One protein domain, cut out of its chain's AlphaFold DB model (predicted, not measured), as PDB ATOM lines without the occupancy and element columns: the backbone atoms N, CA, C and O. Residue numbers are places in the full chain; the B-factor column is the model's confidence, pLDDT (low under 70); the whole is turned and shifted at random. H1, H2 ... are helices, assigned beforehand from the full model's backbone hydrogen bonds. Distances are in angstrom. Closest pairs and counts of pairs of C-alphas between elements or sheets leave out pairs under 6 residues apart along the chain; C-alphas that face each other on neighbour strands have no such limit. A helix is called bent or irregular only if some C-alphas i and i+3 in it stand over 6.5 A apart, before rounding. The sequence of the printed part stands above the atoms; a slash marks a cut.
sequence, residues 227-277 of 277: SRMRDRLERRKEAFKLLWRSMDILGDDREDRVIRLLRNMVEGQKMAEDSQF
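What this domain is: This is residues 227 to 277 of the 277 residues of an uncharacterized protein of Acidilobales archaeon (UniProt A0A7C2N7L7). Two long helices, H1 then H2, make an open, flat V, joined at its point by Gly 251; residues 227 to 242, which belong to H1, stand free, and so do residues 260 to 277, of which 260 to 274 belong to H2. The printed part has 51 residues, two named helices and no named strand, is all helix, and is only just loose, close to extended, with a radius of gyration of the C-alphas of 14.6 A and spans of 41 by 34 by 6 A.

How they stand to each other: Start with H1, residues 227 to 250, and pass the tight link to H2, residues 252 to 274. They form a helical hairpin, running opposite ways at a steep tilt of 38 degrees. They only just touch, with 3 pairs of C-alphas within 8 A, through residue 247 of H1 and residues 254 to 258 of H2 alone; the closest C-alphas, of Met 247 and Glu 255, are 5.8 A apart. O i to N i+4 pairs are within hydrogen-bond range in 18 of 20 cases in H1 and 16 of 19 in H2.

Where its parts are: Find C-alpha 227 at (-5.428, -62.134, 37.509); from there H1 runs 35.5 A to C-alpha 250. H2 runs 34.2 A from C-alpha 252 to C-alpha 274 at (-7.761, -33.581, 49.854); it is only just irregular, with C-alphas 253 and 256 7.0 A apart.

The domain as a whole: The two C-alphas farthest apart, of Ile 249 and Phe 277, are 41.6 A apart. The printed part has no cut, and pLDDT is under 70 at residue 227 and residues 268 to 277.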
ATOM      1  N   SER A 227      -5.407 -62.126  38.984       69.56
ATOM      2  CA  SER A 227      -5.428 -62.134  37.509       69.56
ATOM      3  C   SER A 227      -5.325 -60.719  36.912       69.56
ATOM      4  O   SER A 227      -4.440 -60.439  36.103       69.56
ATOM      5  N   ARG A 228      -6.136 -59.768  37.401       77.62
ATOM      6  CA  ARG A 228      -6.061 -58.354  36.977       77.62
ATOM      7  C   ARG A 228      -4.741 -57.682  37.358       77.62
ATOM      8  O   ARG A 228      -4.378 -56.660  36.771       77.62
ATOM      9  N   MET A 229      -4.050 -58.202  38.370       82.81
ATOM     10  CA  MET A 229      -2.768 -57.672  38.810       82.81
ATOM     11  C   MET A 229      -1.690 -57.922  37.758       82.81
ATOM     12  O   MET A 229      -0.963 -56.984  37.448       82.81
ATOM     13  N   ARG A 230      -1.656 -59.099  37.118       82.81
ATOM     14  CA  ARG A 230      -0.657 -59.438  36.088       82.81
ATOM     15  C   ARG A 230      -0.622 -58.426  34.938       82.81
ATOM     16  O   ARG A 230       0.440 -57.888  34.636       82.81
ATOM     17  N   ASP A 231      -1.777 -58.068  34.384       86.69
ATOM     18  CA  ASP A 231      -1.861 -57.052  33.322       86.69
ATOM     19  C   ASP A 231      -1.359 -55.680  33.783       86.69
ATOM     20  O   ASP A 231      -0.768 -54.913  33.019       86.69
ATOM     21  N   ARG A 232      -1.612 -55.328  35.051       91.12
ATOM     22  CA  ARG A 232      -1.107 -54.078  35.629       91.12
ATOM     23  C   ARG A 232       0.408 -54.121  35.775       91.12
ATOM     24  O   ARG A 232       1.030 -53.094  35.522       91.12
ATOM     25  N   LEU A 233       0.984 -55.259  36.159       91.88
ATOM     26  CA  LEU A 233       2.429 -55.424  36.289       91.88
ATOM     27  C   LEU A 233       3.140 -55.278  34.939       91.88
ATOM     28  O   LEU A 233       4.083 -54.493  34.841       91.88
ATOM     29  N   GLU A 234       2.626 -55.908  33.880       90.69
ATOM     30  CA  GLU A 234       3.182 -55.756  32.525       90.69
ATOM     31  C   GLU A 234       3.125 -54.304  32.041       90.69
ATOM     32  O   GLU A 234       4.116 -53.759  31.552       90.69
ATOM     33  N   ARG A 235       2.004 -53.609  32.280       93.12
ATOM     34  CA  ARG A 235       1.908 -52.170  31.984       93.12
ATOM     35  C   ARG A 235       2.906 -51.331  32.787       93.12
ATOM     36  O   ARG A 235       3.391 -50.328  32.272       93.12
ATOM     37  N   ARG A 236       3.221 -51.704  34.035       93.00
ATOM     38  CA  ARG A 236       4.243 -51.007  34.838       93.00
ATOM     39  C   ARG A 236       5.640 -51.227  34.269       93.00
ATOM     40  O   ARG A 236       6.371 -50.250  34.135       93.00
ATOM     41  N   LYS A 237       5.985 -52.456  33.874       93.06
ATOM     42  CA  LYS A 237       7.255 -52.751  33.189       93.06
ATOM     43  C   LYS A 237       7.405 -51.933  31.913       93.06
ATOM     44  O   LYS A 237       8.448 -51.322  31.698       93.06
ATOM     45  N   GLU A 238       6.358 -51.887  31.094       95.12
ATOM     46  CA  GLU A 238       6.384 -51.117  29.852       95.12
ATOM     47  C   GLU A 238       6.532 -49.615  30.116       95.12
ATOM     48  O   GLU A 238       7.336 -48.951  29.468       95.12
ATOM     49  N   ALA A 239       5.850 -49.081  31.135       93.75
ATOM     50  CA  ALA A 239       6.011 -47.687  31.535       93.75
ATOM     51  C   ALA A 239       7.457 -47.354  31.948       93.75
ATOM     52  O   ALA A 239       7.968 -46.314  31.541       93.75
ATOM     53  N   PHE A 240       8.139 -48.232  32.698       92.25
ATOM     54  CA  PHE A 240       9.557 -48.040  33.037       92.25
ATOM     55  C   PHE A 240      10.450 -48.021  31.790       92.25
ATOM     56  O   PHE A 240      11.287 -47.130  31.655       92.25
ATOM     57  N   LYS A 241      10.244 -48.958  30.853       93.75
ATOM     58  CA  LYS A 241      11.002 -49.017  29.590       93.75
ATOM     59  C   LYS A 241      10.803 -47.758  28.749       93.75
ATOM     60  O   LYS A 241      11.771 -47.209  28.227       93.75
ATOM     61  N   LEU A 242       9.556 -47.310  28.612       94.62
ATOM     62  CA  LEU A 242       9.217 -46.110  27.850       94.62
ATOM     63  C   LEU A 242       9.775 -44.851  28.504       94.62
ATOM     64  O   LEU A 242      10.289 -43.996  27.789       94.62
ATOM     65  N   LEU A 243       9.709 -44.749  29.834       92.44
ATOM     66  CA  LEU A 243      10.290 -43.629  30.564       92.44
ATOM     67  C   LEU A 243      11.795 -43.560  30.313       92.44
ATOM     68  O   LEU A 243      12.266 -42.531  29.848       92.44
ATOM     69  N   TRP A 244      12.516 -44.664  30.527       91.94
ATOM     70  CA  TRP A 244      13.964 -44.717  30.325       91.94
ATOM     71  C   TRP A 244      14.362 -44.283  28.910       91.94
ATOM     72  O   TRP A 244      15.118 -43.333  28.732       91.94
ATOM     73  N   ARG A 245      13.753 -44.898  27.887       91.44
ATOM     74  CA  ARG A 245      14.011 -44.549  26.480       91.44
ATOM     75  C   ARG A 245      13.660 -43.100  26.152       91.44
ATOM     76  O   ARG A 245      14.316 -42.489  25.317       91.44
ATOM     77  N   SER A 246      12.606 -42.562  26.760       89.81
ATOM     78  CA  SER A 246      12.212 -41.170  26.535       89.81
ATOM     79  C   SER A 246      13.254 -40.204  27.086       89.81
ATOM     80  O   SER A 246      13.532 -39.207  26.428       89.81
ATOM     81  N   MET A 247      13.839 -40.504  28.249       89.94
ATOM     82  CA  MET A 247      14.925 -39.704  28.827       89.94
ATOM     83  C   MET A 247      16.153 -39.726  27.902       89.94
ATOM     84  O   MET A 247      16.595 -38.661  27.476       89.94
ATOM     85  N   ASP A 248      16.571 -40.916  27.441       89.56
ATOM     86  CA  ASP A 248      17.689 -41.080  26.492       89.56
ATOM     87  C   ASP A 248      17.495 -40.276  25.186       89.56
ATOM     88  O   ASP A 248      18.437 -39.686  24.658       89.56
ATOM     89  N   ILE A 249      16.273 -40.245  24.637       89.44
ATOM     90  CA  ILE A 249      15.959 -39.516  23.392       89.44
ATOM     91  C   ILE A 249      15.955 -37.998  23.607       89.44
ATOM     92  O   ILE A 249      16.308 -37.236  22.704       89.44
ATOM     93  N   LEU A 250      15.475 -37.546  24.765       88.62
ATOM     94  CA  LEU A 250      15.300 -36.128  25.056       88.62
ATOM     95  C   LEU A 250      16.619 -35.435  25.413       88.62
ATOM     96  O   LEU A 250      16.754 -34.248  25.097       88.62
ATOM     97  N   GLY A 251      17.554 -36.174  26.019       83.50
ATOM     98  CA  GLY A 251      18.831 -35.669  26.517       83.50
ATOM     99  C   GLY A 251      18.689 -34.752  27.739       83.50
ATOM    100  O   GLY A 251      17.598 -34.253  28.043       83.50
ATOM    101  N   ASP A 252      19.816 -34.504  28.406       82.06
ATOM    102  CA  ASP A 252      19.922 -33.851  29.722       82.06
ATOM    103  C   ASP A 252      19.087 -32.559  29.847       82.06
ATOM    104  O   ASP A 252      18.326 -32.386  30.800       82.06
ATOM    105  N   ASP A 253      19.125 -31.676  28.841       76.81
ATOM    106  CA  ASP A 253      18.442 -30.369  28.859       76.81
ATOM    107  C   ASP A 253      16.905 -30.451  28.964       76.81
ATOM    108  O   ASP A 253      16.216 -29.455  29.233       76.81
ATOM    109  N   ARG A 254      16.321 -31.620  28.675       85.06
ATOM    110  CA  ARG A 254      14.865 -31.823  28.611       85.06
ATOM    111  C   ARG A 254      14.349 -32.836  29.627       85.06
ATOM    112  O   ARG A 254      13.129 -32.888  29.809       85.06
ATOM    113  N   GLU A 255      15.223 -33.550  30.329       89.25
ATOM    114  CA  GLU A 255      14.859 -34.471  31.413       89.25
ATOM    115  C   GLU A 255      14.037 -33.774  32.507       89.25
ATOM    116  O   GLU A 255      12.976 -34.256  32.918       89.25
ATOM    117  N   ASP A 256      14.431 -32.554  32.877       86.38
ATOM    118  CA  ASP A 256      13.716 -31.715  33.843       86.38
ATOM    119  C   ASP A 256      12.247 -31.474  33.471       86.38
ATOM    120  O   ASP A 256      11.382 -31.316  34.340       86.38
ATOM    121  N   ARG A 257      11.927 -31.422  32.170       85.62
ATOM    122  CA  ARG A 257      10.541 -31.246  31.712       85.62
ATOM    123  C   ARG A 257       9.716 -32.489  32.014       85.62
ATOM    124  O   ARG A 257       8.582 -32.348  32.464       85.62
ATOM    125  N   VAL A 258      10.281 -33.675  31.798       88.31
ATOM    126  CA  VAL A 258       9.622 -34.955  32.094       88.31
ATOM    127  C   VAL A 258       9.383 -35.077  33.594       88.31
ATOM    128  O   VAL A 258       8.257 -35.344  34.011       88.31
ATOM    129  N   ILE A 259      10.400 -34.784  34.408       89.62
ATOM    130  CA  ILE A 259      10.285 -34.819  35.870       89.62
ATOM    131  C   ILE A 259       9.189 -33.862  36.353       89.62
ATOM    132  O   ILE A 259       8.346 -34.259  37.156       89.62
ATOM    133  N   ARG A 260       9.142 -32.623  35.839       88.44
ATOM    134  CA  ARG A 260       8.075 -31.666  36.187       88.44
ATOM    135  C   ARG A 260       6.687 -32.161  35.791       88.44
ATOM    136  O   ARG A 260       5.760 -32.027  36.583       88.44
ATOM    137  N   LEU A 261       6.530 -32.743  34.601       89.44
ATOM    138  CA  LEU A 261       5.249 -33.306  34.161       89.44
ATOM    139  C   LEU A 261       4.785 -34.435  35.089       89.44
ATOM    140  O   LEU A 261       3.644 -34.416  35.549       89.44
ATOM    141  N   LEU A 262       5.678 -35.376  35.411       90.50
ATOM    142  CA  LEU A 262       5.380 -36.479  36.326       90.50
ATOM    143  C   LEU A 262       5.049 -35.971  37.733       90.50
ATOM    144  O   LEU A 262       4.074 -36.424  38.332       90.50
ATOM    145  N   ARG A 263       5.804 -34.991  38.244       89.31
ATOM    146  CA  ARG A 263       5.551 -34.380  39.555       89.31
ATOM    147  C   ARG A 263       4.177 -33.717  39.607       89.31
ATOM    148  O   ARG A 263       3.412 -34.006  40.520       89.31
ATOM    149  N   ASN A 264       3.825 -32.928  38.593       90.12
ATOM    150  CA  ASN A 264       2.521 -32.270  38.512       90.12
ATOM    151  C   ASN A 264       1.363 -33.277  38.468       90.12
ATOM    152  O   ASN A 264       0.317 -33.026  39.060       90.12
ATOM    153  N   MET A 265       1.536 -34.424  37.802       87.81
ATOM    154  CA  MET A 265       0.528 -35.488  37.813       87.81
ATOM    155  C   MET A 265       0.338 -36.093  39.210       87.81
ATOM    156  O   MET A 265      -0.793 -36.332  39.624       87.81
ATOM    157  N   VAL A 266       1.434 -36.328  39.939       84.06
ATOM    158  CA  VAL A 266       1.398 -36.912  41.289       84.06
ATOM    159  C   VAL A 266       0.845 -35.919  42.321       84.06
ATOM    160  O   VAL A 266       0.037 -36.292  43.168       84.06
ATOM    161  N   GLU A 267       1.245 -34.650  42.252       79.38
ATOM    162  CA  GLU A 267       0.803 -33.595  43.177       79.38
ATOM    163  C   GLU A 267      -0.623 -33.114  42.879       79.38
ATOM    164  O   GLU A 267      -1.406 -32.903  43.805       79.38
ATOM    165  N   GLY A 268      -1.004 -33.021  41.600       69.88
ATOM    166  CA  GLY A 268      -2.364 -32.664  41.190       69.88
ATOM    167  C   GLY A 268      -3.416 -33.668  41.670       69.88
ATOM    168  O   GLY A 268      -4.527 -33.269  42.015       69.88
ATOM    169  N   GLN A 269      -3.060 -34.955  41.776       58.59
ATOM    170  CA  GLN A 269      -3.921 -35.960  42.408       58.59
ATOM    171  C   GLN A 269      -4.040 -35.774  43.925       58.59
ATOM    172  O   GLN A 269      -5.141 -35.908  44.453       58.59
ATOM    173  N   LYS A 270      -2.955 -35.401  44.626       58.72
ATOM    174  CA  LYS A 270      -3.014 -35.133  46.075       58.72
ATOM    175  C   LYS A 270      -4.010 -34.016  46.407       58.72
ATOM    176  O   LYS A 270      -4.814 -34.184  47.314       58.72
ATOM    177  N   MET A 271      -4.001 -32.917  45.646       54.84
ATOM    178  CA  MET A 271      -4.886 -31.769  45.905       54.84
ATOM    179  C   MET A 271      -6.362 -32.051  45.578       54.84
ATOM    180  O   MET A 271      -7.243 -31.555  46.276       54.84
ATOM    181  N   ALA A 272      -6.651 -32.844  44.541       54.75
ATOM    182  CA  ALA A 272      -8.026 -33.176  44.156       54.75
ATOM    183  C   ALA A 272      -8.732 -34.084  45.180       54.75
ATOM    184  O   ALA A 272      -9.934 -33.944  45.391       54.75
ATOM    185  N   GLU A 273      -7.991 -34.985  45.828       51.88
ATOM    186  CA  GLU A 273      -8.520 -35.896  46.852       51.88
ATOM    187  C   GLU A 273      -8.642 -35.216  48.225       51.88
ATOM    188  O   GLU A 273      -9.640 -35.415  48.913       51.88
ATOM    189  N   ASP A 274      -7.695 -34.346  48.596       52.38
ATOM    190  CA  ASP A 274      -7.761 -33.581  49.854       52.38
ATOM    191  C   ASP A 274      -8.874 -32.496  49.826       52.38
ATOM    192  O   ASP A 274      -9.264 -31.987  50.869       52.38
ATOM    193  N   SER A 275      -9.421 -32.162  48.646       47.59
ATOM    194  CA  SER A 275     -10.553 -31.225  48.472       47.59
ATOM    195  C   SER A 275     -11.939 -31.886  48.600       47.59
ATOM    196  O   SER A 275     -12.957 -31.209  48.449       47.59
ATOM    197  N   GLN A 276     -11.993 -33.208  48.806       42.12
ATOM    198  CA  GLN A 276     -13.231 -33.989  48.957       42.12
ATOM    199  C   GLN A 276     -13.504 -34.426  50.410       42.12
ATOM    200  O   GLN A 276     -14.450 -35.184  50.639       42.12
ATOM    201  N   PHE A 277     -12.718 -33.930  51.372       40.06
ATOM    202  CA  PHE A 277     -12.893 -34.138  52.813       40.06
ATOM    203  C   PHE A 277     -13.080 -32.814  53.556       40.06
ATOM    204  O   PHE A 277     -12.362 -31.844  53.229       40.06
TER     205      PHE A 277